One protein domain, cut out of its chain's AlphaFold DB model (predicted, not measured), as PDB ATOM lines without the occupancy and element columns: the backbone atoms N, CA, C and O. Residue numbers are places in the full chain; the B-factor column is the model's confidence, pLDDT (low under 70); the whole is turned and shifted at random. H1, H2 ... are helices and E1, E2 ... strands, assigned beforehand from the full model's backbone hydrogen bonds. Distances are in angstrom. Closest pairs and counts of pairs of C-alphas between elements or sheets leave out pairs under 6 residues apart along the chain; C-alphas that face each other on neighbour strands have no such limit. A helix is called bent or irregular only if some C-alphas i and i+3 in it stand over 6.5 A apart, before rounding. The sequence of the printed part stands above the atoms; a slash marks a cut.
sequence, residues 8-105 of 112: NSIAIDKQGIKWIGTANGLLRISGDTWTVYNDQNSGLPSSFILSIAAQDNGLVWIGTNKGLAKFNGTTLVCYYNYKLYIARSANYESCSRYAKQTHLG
ATOM      1  N   ASN A   8     -47.752 -57.158  50.642       91.56
ATOM      2  CA  ASN A   8     -48.392 -56.817  51.909       91.56
ATOM      3  C   ASN A   8     -49.745 -56.129  51.700       91.56
ATOM      4  O   ASN A   8     -50.613 -56.198  52.564       91.56
ATOM      5  N   SER A   9     -49.928 -55.435  50.574       95.00
ATOM      6  CA  SER A   9     -51.143 -54.666  50.307       95.00
ATOM      7  C   SER A   9     -51.359 -54.485  48.811       95.00
ATOM      8  O   SER A   9     -50.405 -54.283  48.064       95.00
ATOM      9  N   ILE A  10     -52.619 -54.480  48.379       96.81
ATOM     10  CA  ILE A  10     -53.015 -54.103  47.018       96.81
ATOM     11  C   ILE A  10     -54.203 -53.147  47.116       96.81
ATOM     12  O   ILE A  10     -55.122 -53.388  47.893       96.81
ATOM     13  N   ALA A  11     -54.191 -52.079  46.324       97.31
ATOM     14  CA  ALA A  11     -55.338 -51.206  46.108       97.31
ATOM     15  C   ALA A  11     -55.465 -50.874  44.618       97.31
ATOM     16  O   ALA A  11     -54.474 -50.847  43.890       97.31
ATOM     17  N   ILE A  12     -56.686 -50.608  44.167       96.69
ATOM     18  CA  ILE A  12     -56.961 -50.103  42.822       96.69
ATOM     19  C   ILE A  12     -57.691 -48.780  43.006       96.69
ATOM     20  O   ILE A  12     -58.674 -48.728  43.744       96.69
ATOM     21  N   ASP A  13     -57.183 -47.709  42.401       94.75
ATOM     22  CA  ASP A  13     -57.881 -46.424  42.434       94.75
ATOM     23  C   ASP A  13     -58.986 -46.350  41.372       94.75
ATOM     24  O   ASP A  13     -59.146 -47.227  40.521       94.75
ATOM     25  N   LYS A  14     -59.779 -45.278  41.420       93.06
ATOM     26  CA  LYS A  14     -60.917 -45.076  40.517       93.06
ATOM     27  C   LYS A  14     -60.506 -44.948  39.044       93.06
ATOM     28  O   LYS A  14     -61.341 -45.121  38.160       93.06
ATOM     29  N   GLN A  15     -59.235 -44.652  38.770       93.31
ATOM     30  CA  GLN A  15     -58.669 -44.582  37.424       93.31
ATOM     31  C   GLN A  15     -58.174 -45.953  36.928       93.31
ATOM     32  O   GLN A  15     -57.672 -46.054  35.810       93.31
ATOM     33  N   GLY A  16     -58.317 -47.011  37.734       94.88
ATOM     34  CA  GLY A  16     -57.868 -48.362  37.402       94.88
ATOM     35  C   GLY A  16     -56.366 -48.576  37.599       94.88
ATOM     36  O   GLY A  16     -55.839 -49.609  37.176       94.88
ATOM     37  N   ILE A  17     -55.659 -47.633  38.234       96.38
ATOM     38  CA  ILE A  17     -54.239 -47.786  38.548       96.38
ATOM     39  C   ILE A  17     -54.119 -48.750  39.725       96.38
ATOM     40  O   ILE A  17     -54.782 -48.602  40.753       96.38
ATOM     41  N   LYS A  18     -53.238 -49.739  39.577       97.31
ATOM     42  CA  LYS A  18     -52.968 -50.733  40.616       97.31
ATOM     43  C   LYS A  18     -51.793 -50.263  41.456       97.31
ATOM     44  O   LYS A  18     -50.734 -49.931  40.923       97.31
ATOM     45  N   TRP A  19     -51.980 -50.289  42.761       97.44
ATOM     46  CA  TRP A  19     -50.993 -49.943  43.765       97.44
ATOM     47  C   TRP A  19     -50.685 -51.195  44.573       97.44
ATOM     48  O   TRP A  19     -51.574 -51.755  45.208       97.44
ATOM     49  N   ILE A  20     -49.439 -51.655  44.528       97.50
ATOM     50  CA  ILE A  20     -49.001 -52.902  45.157       97.50
ATOM     51  C   ILE A  20     -47.880 -52.566  46.134       97.50
ATOM     52  O   ILE A  20     -46.823 -52.072  45.749       97.50
ATOM     53  N   GLY A  21     -48.133 -52.814  47.410       96.69
ATOM     54  CA  GLY A  21     -47.198 -52.603  48.500       96.69
ATOM     55  C   GLY A  21     -46.441 -53.883  48.799       96.69
ATOM     56  O   GLY A  21     -47.054 -54.932  49.004       96.69
ATOM     57  N   THR A  22     -45.120 -53.787  48.847       95.19
ATOM     58  CA  THR A  22     -44.223 -54.908  49.136       95.19
ATOM     59  C   THR A  22     -43.288 -54.568  50.295       95.19
ATOM     60  O   THR A  22     -43.255 -53.431  50.774       95.19
ATOM     61  N   ALA A  23     -42.479 -55.537  50.720       92.75
ATOM     62  CA  ALA A  23     -41.390 -55.293  51.665       92.75
ATOM     63  C   ALA A  23     -40.297 -54.345  51.119       92.75
ATOM     64  O   ALA A  23     -39.577 -53.741  51.913       92.75
ATOM     65  N   ASN A  24     -40.183 -54.192  49.793       92.69
ATOM     66  CA  ASN A  24     -39.085 -53.473  49.133       92.69
ATOM     67  C   ASN A  24     -39.554 -52.334  48.211       92.69
ATOM     68  O   ASN A  24     -38.806 -51.878  47.346       92.69
ATOM     69  N   GLY A  25     -40.780 -51.853  48.396       94.31
ATOM     70  CA  GLY A  25     -41.281 -50.669  47.714       94.31
ATOM     71  C   GLY A  25     -42.748 -50.752  47.322       94.31
ATOM     72  O   GLY A  25     -43.460 -51.729  47.583       94.31
ATOM     73  N   LEU A  26     -43.185 -49.682  46.671       97.00
ATOM     74  CA  LEU A  26     -44.516 -49.506  46.118       97.00
ATOM     75  C   LEU A  26     -44.449 -49.611  44.594       97.00
ATOM     76  O   LEU A  26     -43.792 -48.802  43.939       97.00
ATOM     77  N   LEU A  27     -45.166 -50.572  44.026       96.69
ATOM     78  CA  LEU A  27     -45.353 -50.706  42.587       96.69
ATOM     79  C   LEU A  27     -46.669 -50.035  42.175       96.69
ATOM     80  O   LEU A  27     -47.736 -50.364  42.691       96.69
ATOM     81  N   ARG A  28     -46.589 -49.105  41.224       96.69
ATOM     82  CA  ARG A  28     -47.725 -48.455  40.564       96.69
ATOM     83  C   ARG A  28     -47.825 -48.959  39.129       96.69
ATOM     84  O   ARG A  28     -46.862 -48.840  38.375       96.69
ATOM     85  N   ILE A  29     -48.987 -49.474  38.741       96.75
ATOM     86  CA  ILE A  29     -49.251 -49.976  37.387       96.75
ATOM     87  C   ILE A  29     -50.393 -49.170  36.775       96.75
ATOM     88  O   ILE A  29     -51.521 -49.225  37.262       96.75
ATOM     89  N   SER A  30     -50.094 -48.435  35.707       95.44
ATOM     90  CA  SER A  30     -51.033 -47.591  34.962       95.44
ATOM     91  C   SER A  30     -51.043 -48.036  33.501       95.44
ATOM     92  O   SER A  30     -50.148 -47.667  32.739       95.44
ATOM     93  N   GLY A  31     -52.026 -48.854  33.116       94.81
ATOM     94  CA  GLY A  31     -51.998 -49.559  31.829       94.81
ATOM     95  C   GLY A  31     -50.761 -50.457  31.737       94.81
ATOM     96  O   GLY A  31     -50.516 -51.258  32.639       94.81
ATOM     97  N   ASP A  32     -49.951 -50.256  30.699       95.38
ATOM     98  CA  ASP A  32     -48.698 -50.994  30.476       95.38
ATOM     99  C   ASP A  32     -47.482 -50.365  31.171       95.38
ATOM    100  O   ASP A  32     -46.379 -50.907  31.129       95.38
ATOM    101  N   THR A  33     -47.655 -49.217  31.835       95.50
ATOM    102  CA  THR A  33     -46.561 -48.524  32.525       95.50
ATOM    103  C   THR A  33     -46.440 -48.990  33.969       95.50
ATOM    104  O   THR A  33     -47.390 -48.890  34.748       95.50
ATOM    105  N   TRP A  34     -45.245 -49.457  34.334       95.31
ATOM    106  CA  TRP A  34     -44.902 -49.930  35.674       95.31
ATOM    107  C   TRP A  34     -43.891 -48.968  36.299       95.31
ATOM    108  O   TRP A  34     -42.862 -48.662  35.701       95.31
ATOM    109  N   THR A  35     -44.169 -48.480  37.505       94.94
ATOM    110  CA  THR A  35     -43.294 -47.546  38.228       94.94
ATOM    111  C   THR A  35     -43.050 -48.047  39.641       94.94
ATOM    112  O   THR A  35     -43.998 -48.394  40.343       94.94
ATOM    113  N   VAL A  36     -41.787 -48.074  40.067       94.81
ATOM    114  CA  VAL A  36     -41.386 -48.525  41.406       94.81
ATOM    115  C   VAL A  36     -40.916 -47.336  42.233       94.81
ATOM    116  O   VAL A  36     -39.983 -46.629  41.848       94.81
ATOM    117  N   TYR A  37     -41.541 -47.153  43.391       94.50
ATOM    118  CA  TYR A  37     -41.168 -46.152  44.382       94.50
ATOM    119  C   TYR A  37     -40.572 -46.821  45.619       94.50
ATOM    120  O   TYR A  37     -41.097 -47.818  46.117       94.50
ATOM    121  N   ASN A  38     -39.497 -46.242  46.136       93.56
ATOM    122  CA  ASN A  38     -38.817 -46.651  47.356       93.56
ATOM    123  C   ASN A  38     -38.352 -45.404  48.140       93.56
ATOM    124  O   ASN A  38     -38.522 -44.269  47.686       93.56
ATOM    125  N   ASP A  39     -37.792 -45.591  49.329       90.44
ATOM    126  CA  ASP A  39     -37.331 -44.498  50.203       90.44
ATOM    127  C   ASP A  39     -36.071 -43.760  49.712       90.44
ATOM    128  O   ASP A  39     -35.688 -42.734  50.278       90.44
ATOM    129  N   GLN A  40     -35.439 -44.238  48.638       89.19
ATOM    130  CA  GLN A  40     -34.281 -43.598  48.011       89.19
ATOM    131  C   GLN A  40     -34.657 -42.740  46.799       89.19
ATOM    132  O   GLN A  40     -33.944 -41.790  46.478       89.19
ATOM    133  N   ASN A  41     -35.761 -43.061  46.119       90.88
ATOM    134  CA  ASN A  41     -36.162 -42.429  44.860       90.88
ATOM    135  C   ASN A  41     -37.474 -41.629  44.946       90.88
ATOM    136  O   ASN A  41     -37.923 -41.072  43.942       90.88
ATOM    137  N   SER A  42     -38.114 -41.583  46.115       90.81
ATOM    138  CA  SER A  42     -39.430 -40.970  46.291       90.81
ATOM    139  C   SER A  42     -39.619 -40.380  47.690       90.81
ATOM    140  O   SER A  42     -38.778 -40.536  48.569       90.81
ATOM    141  N   GLY A  43     -40.761 -39.728  47.918       89.06
ATOM    142  CA  GLY A  43     -41.178 -39.250  49.240       89.06
ATOM    143  C   GLY A  43     -41.762 -40.337  50.151       89.06
ATOM    144  O   GLY A  43     -42.622 -40.024  50.971       89.06
ATOM    145  N   LEU A  44     -41.372 -41.607  49.996       93.00
ATOM    146  CA  LEU A  44     -41.745 -42.668  50.936       93.00
ATOM    147  C   LEU A  44     -40.871 -42.599  52.198       93.00
ATOM    148  O   LEU A  44     -39.649 -42.581  52.083       93.00
ATOM    149  N   PRO A  45     -41.456 -42.635  53.410       92.31
ATOM    150  CA  PRO A  45     -40.684 -42.726  54.652       92.31
ATOM    151  C   PRO A  45     -39.875 -44.026  54.800       92.31
ATOM    152  O   PRO A  45     -38.917 -44.071  55.571       92.31
ATOM    153  N   SER A  46     -40.304 -45.099  54.130       92.81
ATOM    154  CA  SER A  46     -39.660 -46.415  54.114       92.81
ATOM    155  C   SER A  46     -40.133 -47.213  52.902       92.81
ATOM    156  O   SER A  46     -41.282 -47.074  52.475       92.81
ATOM    157  N   SER A  47     -39.271 -48.087  52.389       94.19
ATOM    158  CA  SER A  47     -39.610 -49.046  51.330       94.19
ATOM    159  C   SER A  47     -40.517 -50.186  51.810       94.19
ATOM    160  O   SER A  47     -41.156 -50.846  50.997       94.19
ATOM    161  N   PHE A  48     -40.625 -50.403  53.124       94.19
ATOM    162  CA  PHE A  48     -41.473 -51.454  53.681       94.19
ATOM    163  C   PHE A  48     -42.930 -50.987  53.773       94.19
ATOM    164  O   PHE A  48     -43.323 -50.294  54.723       94.19
ATOM    165  N   ILE A  49     -43.735 -51.359  52.778       95.88
ATOM    166  CA  ILE A  49     -45.136 -50.951  52.672       95.88
ATOM    167  C   ILE A  49     -46.012 -51.903  53.484       95.88
ATOM    168  O   ILE A  49     -45.952 -53.118  53.308       95.88
ATOM    169  N   LEU A  50     -46.836 -51.342  54.365       95.94
ATOM    170  CA  LEU A  50     -47.750 -52.080  55.241       95.94
ATOM    171  C   LEU A  50     -49.199 -52.010  54.765       95.94
ATOM    172  O   LEU A  50     -49.944 -52.967  54.930       95.94
ATOM    173  N   SER A  51     -49.622 -50.871  54.217       96.88
ATOM    174  CA  SER A  51     -51.013 -50.656  53.809       96.88
ATOM    175  C   SER A  51     -51.128 -49.592  52.727       96.88
ATOM    176  O   SER A  51     -50.304 -48.679  52.641       96.88
ATOM    177  N   ILE A  52     -52.166 -49.713  51.902       98.19
ATOM    178  CA  ILE A  52     -52.505 -48.754  50.855       98.19
ATOM    179  C   ILE A  52     -54.007 -48.483  50.918       98.19
ATOM    180  O   ILE A  52     -54.804 -49.417  50.924       98.19
ATOM    181  N   ALA A  53     -54.389 -47.208  50.928       97.44
ATOM    182  CA  ALA A  53     -55.778 -46.773  50.852       97.44
ATOM    183  C   ALA A  53     -55.949 -45.787  49.693       97.44
ATOM    184  O   ALA A  53     -55.467 -44.654  49.759       97.44
ATOM    185  N   ALA A  54     -56.624 -46.225  48.633       96.06
ATOM    186  CA  ALA A  54     -57.007 -45.376  47.511       96.06
ATOM    187  C   ALA A  54     -58.386 -44.753  47.768       96.06
ATOM    188  O   ALA A  54     -59.296 -45.419  48.255       96.06
ATOM    189  N   GLN A  55     -58.527 -43.468  47.455       92.81
ATOM    190  CA  GLN A  55     -59.766 -42.710  47.588       92.81
ATOM    191  C   GLN A  55     -60.336 -42.361  46.207       92.81
ATOM    192  O   GLN A  55     -59.598 -42.183  45.238       92.81
ATOM    193  N   ASP A  56     -61.653 -42.164  46.131       88.75
ATOM    194  CA  ASP A  56     -62.359 -41.841  44.881       88.75
ATOM    195  C   ASP A  56     -61.925 -40.519  44.233       88.75
ATOM    196  O   ASP A  56     -62.123 -40.310  43.036       88.75
ATOM    197  N   ASN A  57     -61.331 -39.618  45.017       86.19
ATOM    198  CA  ASN A  57     -60.792 -38.339  44.557       86.19
ATOM    199  C   ASN A  57     -59.376 -38.456  43.951       86.19
ATOM    200  O   ASN A  57     -58.768 -37.433  43.643       86.19
ATOM    201  N   GLY A  58     -58.842 -39.674  43.799       86.19
ATOM    202  CA  GLY A  58     -57.508 -39.930  43.249       86.19
ATOM    203  C   GLY A  58     -56.364 -39.772  44.256       86.19
ATOM    204  O   GLY A  58     -55.198 -39.895  43.879       86.19
ATOM    205  N   LEU A  59     -56.660 -39.509  45.533       91.75
ATOM    206  CA  LEU A  59     -55.651 -39.559  46.587       91.75
ATOM    207  C   LEU A  59     -55.349 -41.006  46.962       91.75
ATOM    208  O   LEU A  59     -56.252 -41.829  47.106       91.75
ATOM    209  N   VAL A  60     -54.072 -41.290  47.197       96.75
ATOM    210  CA  VAL A  60     -53.638 -42.594  47.702       96.75
ATOM    211  C   VAL A  60     -52.780 -42.382  48.932       96.75
ATOM    212  O   VAL A  60     -51.813 -41.622  48.901       96.75
ATOM    213  N   TRP A  61     -53.140 -43.043  50.024       96.81
ATOM    214  CA  TRP A  61     -52.367 -43.075  51.258       96.81
ATOM    215  C   TRP A  61     -51.580 -44.374  51.344       96.81
ATOM    216  O   TRP A  61     -52.107 -45.445  51.049       96.81
ATOM    217  N   ILE A  62     -50.319 -44.272  51.751       97.44
ATOM    218  CA  ILE A  62     -49.381 -45.385  51.828       97.44
ATOM    219  C   ILE A  62     -48.809 -45.427  53.239       97.44
ATOM    220  O   ILE A  62     -48.005 -44.575  53.626       97.44
ATOM    221  N   GLY A  63     -49.243 -46.413  54.017       96.00
ATOM    222  CA  GLY A  63     -48.698 -46.699  55.335       96.00
ATOM    223  C   GLY A  63     -47.422 -47.518  55.207       96.00
ATOM    224  O   GLY A  63     -47.417 -48.588  54.599       96.00
ATOM    225  N   THR A  64     -46.343 -47.028  55.803       94.56
ATOM    226  CA  THR A  64     -45.045 -47.710  55.878       94.56
ATOM    227  C   THR A  64     -44.687 -47.981  57.337       94.56
ATOM    228  O   THR A  64     -45.258 -47.375  58.245       94.56
ATOM    229  N   ASN A  65     -43.694 -48.830  57.593       92.50
ATOM    230  CA  ASN A  65     -43.219 -49.071  58.964       92.50
ATOM    231  C   ASN A  65     -42.493 -47.870  59.620       92.50
ATOM    232  O   ASN A  65     -42.154 -47.952  60.797       92.50
ATOM    233  N   LYS A  66     -42.255 -46.763  58.897       91.62
ATOM    234  CA  LYS A  66     -41.617 -45.537  59.429       91.62
ATOM    235  C   LYS A  66     -42.473 -44.273  59.295       91.62
ATOM    236  O   LYS A  66     -42.001 -43.177  59.590       91.62
ATOM    237  N   GLY A  67     -43.723 -44.393  58.854       90.38
ATOM    238  CA  GLY A  67     -44.610 -43.244  58.681       90.38
ATOM    239  C   GLY A  67     -45.583 -43.403  57.524       90.38
ATOM    240  O   GLY A  67     -45.731 -44.482  56.950       90.38
ATOM    241  N   LEU A  68     -46.235 -42.302  57.175       92.06
ATOM    242  CA  LEU A  68     -47.290 -42.241  56.173       92.06
ATOM    243  C   LEU A  68     -46.808 -41.450  54.950       92.06
ATOM    244  O   LEU A  68     -46.102 -40.459  55.094       92.06
ATOM    245  N   ALA A  69     -47.202 -41.851  53.748       94.56
ATOM    246  CA  ALA A  69     -47.047 -41.039  52.544       94.56
ATOM    247  C   ALA A  69     -48.394 -40.828  51.856       94.56
ATOM    248  O   ALA A  69     -49.307 -41.645  51.987       94.56
ATOM    249  N   LYS A  70     -48.506 -39.737  51.101       94.06
ATOM    250  CA  LYS A  70     -49.671 -39.421  50.274       94.06
ATOM    251  C   LYS A  70     -49.250 -39.191  48.832       94.06
ATOM    252  O   LYS A  70     -48.402 -38.337  48.582       94.06
ATOM    253  N   PHE A  71     -49.883 -39.886  47.897       93.69
ATOM    254  CA  PHE A  71     -49.815 -39.581  46.474       93.69
ATOM    255  C   PHE A  71     -50.916 -38.586  46.104       93.69
ATOM    256  O   PHE A  71     -52.084 -38.792  46.436       93.69
ATOM    257  N   ASN A  72     -50.544 -37.499  45.430       85.81
ATOM    258  CA  ASN A  72     -51.455 -36.414  45.037       85.81
ATOM    259  C   ASN A  72     -51.777 -36.397  43.528       85.81
ATOM    260  O   ASN A  72     -52.196 -35.365  43.008       85.81
ATOM    261  N   GLY A  73     -51.510 -37.496  42.819       83.56
ATOM    262  CA  GLY A  73     -51.639 -37.590  41.362       83.56
ATOM    263  C   GLY A  73     -50.319 -37.410  40.609       83.56
ATOM    264  O   GLY A  73     -50.185 -37.928  39.504       83.56
ATOM    265  N   THR A  74     -49.325 -36.741  41.204       84.81
ATOM    266  CA  THR A  74     -48.012 -36.519  40.569       84.81
ATOM    267  C   THR A  74     -46.845 -36.993  41.426       84.81
ATOM    268  O   THR A  74     -45.927 -37.627  40.911       84.81
ATOM    269  N   THR A  75     -46.871 -36.730  42.733       84.50
ATOM    270  CA  THR A  75     -45.750 -37.006  43.639       84.50
ATOM    271  C   THR A  75     -46.199 -37.647  44.948       84.50
ATOM    272  O   THR A  75     -47.352 -37.518  45.369       84.50
ATOM    273  N   LEU A  76     -45.265 -38.355  45.595       88.44
ATOM    274  CA  LEU A  76     -45.406 -38.868  46.959       88.44
ATOM    275  C   LEU A  76     -44.881 -37.832  47.955       88.44
ATOM    276  O   LEU A  76     -43.748 -37.371  47.832       88.44
ATOM    277  N   VAL A  77     -45.701 -37.494  48.948       87.69
ATOM    278  CA  VAL A  77     -45.361 -36.576  50.044       87.69
ATOM    279  C   VAL A  77     -45.378 -37.337  51.366       87.69
ATOM    280  O   VAL A  77     -46.397 -37.941  51.705       87.69
ATOM    281  N   CYS A  78     -44.277 -37.293  52.119       86.69
ATOM    282  CA  CYS A  78     -44.159 -37.951  53.421       86.69
ATOM    283  C   CYS A  78     -44.776 -37.157  54.577       86.69
ATOM    284  O   CYS A  78     -44.721 -35.930  54.624       86.69
ATOM    285  N   TYR A  79     -45.292 -37.898  55.555       83.88
ATOM    286  CA  TYR A  79     -45.809 -37.448  56.840       83.88
ATOM    287  C   TYR A  79     -45.272 -38.386  57.934       83.88
ATOM    288  O   TYR A  79     -45.577 -39.581  57.963       83.88
ATOM    289  N   TYR A  80     -44.458 -37.859  58.846       68.81
ATOM    290  CA  TYR A  80     -43.935 -38.632  59.974       68.81
ATOM    291  C   TYR A  80     -44.927 -38.662  61.142       68.81
ATOM    292  O   TYR A  80     -45.610 -37.675  61.418       68.81
ATOM    293  N   ASN A  81     -44.960 -39.778  61.877       53.03
ATOM    294  CA  ASN A  81     -45.587 -39.822  63.196       53.03
ATOM    295  C   ASN A  81     -44.596 -39.226  64.210       53.03
ATOM    296  O   ASN A  81     -43.600 -39.846  64.571       53.03
ATOM    297  N   TYR A  82     -44.824 -37.980  64.615       47.56
ATOM    298  CA  TYR A  82     -43.865 -37.143  65.341       47.56
ATOM    299  C   TYR A  82     -43.732 -37.445  66.847       47.56
ATOM    300  O   TYR A  82     -43.345 -36.557  67.601       47.56
ATOM    301  N   LYS A  83     -44.023 -38.661  67.334       43.34
ATOM    302  CA  LYS A  83     -43.916 -38.946  68.782       43.34
ATOM    303  C   LYS A  83     -42.629 -39.602  69.280       43.34
ATOM    304  O   LYS A  83     -42.434 -39.622  70.489       43.34
ATOM    305  N   LEU A  84     -41.712 -40.051  68.429       43.41
ATOM    306  CA  LEU A  84     -40.452 -40.658  68.886       43.41
ATOM    307  C   LEU A  84     -39.354 -40.429  67.842       43.41
ATOM    308  O   LEU A  84     -39.281 -41.239  66.938       43.41
ATOM    309  N   TYR A  85     -38.553 -39.353  67.909       44.62
ATOM    310  CA  TYR A  85     -37.166 -39.315  67.371       44.62
ATOM    311  C   TYR A  85     -36.456 -37.964  67.619       44.62
ATOM    312  O   TYR A  85     -35.858 -37.366  66.727       44.62
ATOM    313  N   ILE A  86     -36.447 -37.469  68.858       44.44
ATOM    314  CA  ILE A  86     -35.352 -36.580  69.289       44.44
ATOM    315  C   ILE A  86     -34.149 -37.451  69.665       44.44
ATOM    316  O   ILE A  86     -33.935 -37.711  70.838       44.44
ATOM    317  N   ALA A  87     -33.413 -37.960  68.669       44.38
ATOM    318  CA  ALA A  87     -31.991 -38.318  68.773       44.38
ATOM    319  C   ALA A  87     -31.491 -39.033  67.503       44.38
ATOM    320  O   ALA A  87     -31.881 -40.157  67.214       44.38
ATOM    321  N   ARG A  88     -30.511 -38.404  66.846       44.69
ATOM    322  CA  ARG A  88     -29.450 -39.010  66.020       44.69
ATOM    323  C   ARG A  88     -29.833 -39.719  64.710       44.69
ATOM    324  O   ARG A  88     -30.302 -40.852  64.689       44.69
ATOM    325  N   SER A  89     -29.351 -39.099  63.632       39.16
ATOM    326  CA  SER A  89     -28.555 -39.681  62.532       39.16
ATOM    327  C   SER A  89     -29.099 -39.345  61.141       39.16
ATOM    328  O   SER A  89     -30.296 -39.161  60.943       39.16
ATOM    329  N   ALA A  90     -28.167 -39.220  60.198       40.47
ATOM    330  CA  ALA A  90     -28.239 -38.643  58.853       40.47
ATOM    331  C   ALA A  90     -29.278 -39.237  57.868       40.47
ATOM    332  O   ALA A  90     -29.251 -38.931  56.681       40.47
ATOM    333  N   ASN A  91     -30.244 -40.025  58.341       40.38
ATOM    334  CA  ASN A  91     -31.319 -40.599  57.525       40.38
ATOM    335  C   ASN A  91     -32.523 -39.653  57.351       40.38
ATOM    336  O   ASN A  91     -33.489 -39.995  56.677       40.38
ATOM    337  N   TYR A  92     -32.469 -38.450  57.932       44.69
ATOM    338  CA  TYR A  92     -33.478 -37.401  57.741       44.69
ATOM    339  C   TYR A  92     -33.346 -36.692  56.380       44.69
ATOM    340  O   TYR A  92     -34.230 -35.935  55.982       44.69
ATOM    341  N   GLU A  93     -32.243 -36.885  55.650       46.25
ATOM    342  CA  GLU A  93     -31.900 -36.022  54.518       46.25
ATOM    343  C   GLU A  93     -32.727 -36.256  53.247       46.25
ATOM    344  O   GLU A  93     -32.984 -35.292  52.535       46.25
ATOM    345  N   SER A  94     -33.232 -37.458  52.960       45.66
ATOM    346  CA  SER A  94     -34.003 -37.708  51.727       45.66
ATOM    347  C   SER A  94     -35.407 -37.076  51.755       45.66
ATOM    348  O   SER A  94     -35.754 -36.325  50.843       45.66
ATOM    349  N   CYS A  95     -36.183 -37.256  52.833       47.62
ATOM    350  CA  CYS A  95     -37.493 -36.591  52.989       47.62
ATOM    351  C   CYS A  95     -37.372 -35.092  53.304       47.62
ATOM    352  O   CYS A  95     -38.161 -34.285  52.808       47.62
ATOM    353  N   SER A  96     -36.373 -34.680  54.097       47.53
ATOM    354  CA  SER A  96     -36.194 -33.256  54.415       47.53
ATOM    355  C   SER A  96     -35.684 -32.427  53.233       47.53
ATOM    356  O   SER A  96     -36.050 -31.255  53.126       47.53
ATOM    357  N   ARG A  97     -34.913 -33.011  52.301       45.22
ATOM    358  CA  ARG A  97     -34.552 -32.344  51.036       45.22
ATOM    359  C   ARG A  97     -35.792 -32.050  50.183       45.22
ATOM    360  O   ARG A  97     -35.901 -30.944  49.656       45.22
ATOM    361  N   TYR A  98     -36.761 -32.968  50.131       42.06
ATOM    362  CA  TYR A  98     -38.010 -32.772  49.380       42.06
ATOM    363  C   TYR A  98     -38.937 -31.719  50.027       42.06
ATOM    364  O   TYR A  98     -39.547 -30.897  49.336       42.06
ATOM    365  N   ALA A  99     -38.983 -31.665  51.365       38.81
ATOM    366  CA  ALA A  99     -39.706 -30.622  52.103       38.81
ATOM    367  C   ALA A  99     -39.086 -29.220  51.919       38.81
ATOM    368  O   ALA A  99     -39.809 -28.232  51.786       38.81
ATOM    369  N   LYS A 100     -37.750 -29.110  51.837       38.84
ATOM    370  CA  LYS A 100     -37.066 -27.824  51.596       38.84
ATOM    371  C   LYS A 100     -37.297 -27.269  50.185       38.84
ATOM    372  O   LYS A 100     -37.442 -26.059  50.037       38.84
ATOM    373  N   GLN A 101     -37.393 -28.117  49.156       40.50
ATOM    374  CA  GLN A 101     -37.657 -27.665  47.779       40.50
ATOM    375  C   GLN A 101     -39.094 -27.170  47.553       40.50
ATOM    376  O   GLN A 101     -39.316 -26.287  46.729       40.50
ATOM    377  N   THR A 102     -40.075 -27.675  48.302       40.41
ATOM    378  CA  THR A 102     -41.496 -27.328  48.109       40.41
ATOM    379  C   THR A 102     -41.965 -26.105  48.911       40.41
ATOM    380  O   THR A 102     -43.023 -25.552  48.609       40.41
ATOM    381  N   HIS A 103     -41.181 -25.617  49.881       35.97
ATOM    382  CA  HIS A 103     -41.452 -24.358  50.597       35.97
ATOM    383  C   HIS A 103     -40.815 -23.111  49.963       35.97
ATOM    384  O   HIS A 103     -41.280 -22.004  50.222       35.97
ATOM    385  N   LEU A 104     -39.828 -23.260  49.075       38.56
ATOM    386  CA  LEU A 104     -39.199 -22.124  48.381       38.56
ATOM    387  C   LEU A 104     -39.958 -21.656  47.120       38.56
ATOM    388  O   LEU A 104     -39.589 -20.647  46.530       38.56
ATOM    389  N   GLY A 105     -41.036 -22.341  46.720       34.66
ATOM    390  CA  GLY A 105     -41.787 -22.043  45.490       34.66
ATOM    391  C   GLY A 105     -43.127 -21.313  45.656       34.66
ATOM    392  O   GLY A 105     -43.842 -21.172  44.668       34.66
TER     393      GLY A 105
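What this domain is: This is residues 8 to 105 of the 112 residues of an uncharacterized protein of Mucilaginibacter sp. S1162 (UniProt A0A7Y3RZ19). Two small four-stranded sheets stand partly face to face as a sandwich, their strands running nearly along each other; they come closest where E1 and E2 meet E5, while E4 and E8 are apart. A helix, H1, lies off one end, reached by a loop whose residues 83 to 91 stick out, 90 and 91 already in H1, and only grazes the second sheet at E8. The printed part has 98 residues, with eight named strands followed by one named helix; both sheets, ordered E1 E2 E3 E4 and E5 E6 E7 E8, are antiparallel, and the class is mixed, helices and strands. It is compact, with a radius of gyration of the C-alphas of 13.6 A and spans of 42 by 33 by 21 A.

Where its parts are: E1, residues 8 to 12, begins at C-alpha 8, (-48.392, -56.817, 51.909). E2 is residues 18 to 22, E3 residues 25 to 30 with a length of 16.3 A, and E4 residues 33 to 37. E5, residues 49 to 54, is 14.1 A long and begins at C-alpha 49, (-45.136, -50.951, 52.672). E6 is residues 60 to 64, E7 residues 67 to 71 and E8 residues 76 to 79. H1, residues 90 to 103, is 21.1 A long and ends at C-alpha 103, (-41.452, -24.358, 50.597); it is irregular, with C-alphas 91 and 94 7.0 A apart.

How they stand to each other: E1 to E4 form a meander, each strand the antiparallel neighbour of the one before, and E5 to E8 form another. In the first, N 11 and O 19 are 2.9 A apart between E1 and E2, N 20 and O 27 2.8 A between E2 and E3, and N 28 and O 35 2.8 A between E3 and E4, within hydrogen-bond range. In the second, N 53 and O 61 are 2.9 A apart between E5 and E6, N 62 and O 69 2.8 A between E6 and E7, and N 70 and O 77 2.8 A between E7 and E8, also within range. The second sheet is only just strongly twisted, its C-alphas up to 4.4 A off its best plane. The sheets' best planes are 27 degrees apart. The closest C-alphas of E1 and E5 are those of Ser 9 and Ser 51, 5.3 A apart; those of E2 and E5 are Gly 21 and Ile 49, 4.9 A. E2 and E6 are near each other, with 6 pairs of C-alphas within 10 A. H1 only grazes the second sheet with residues 95 to 99; the closest C-alphas of E8 and H1 are those of Cys 78 and Cys 95, 6.8 A. In H1, 6 of 10 O i to N i+4 pairs are within hydrogen-bond range.

The domain as a whole: The C-alphas farthest apart, those of Asp 32 and Ala 87, are 43.7 A apart. The printed part has no cut. The link from E4 to E5, 11 residues, is long. Residues 83 to 91 and 100 to 105 stand free. The mean pLDDT of the printed part is 80.2, and residues 80 to 105 are under 70.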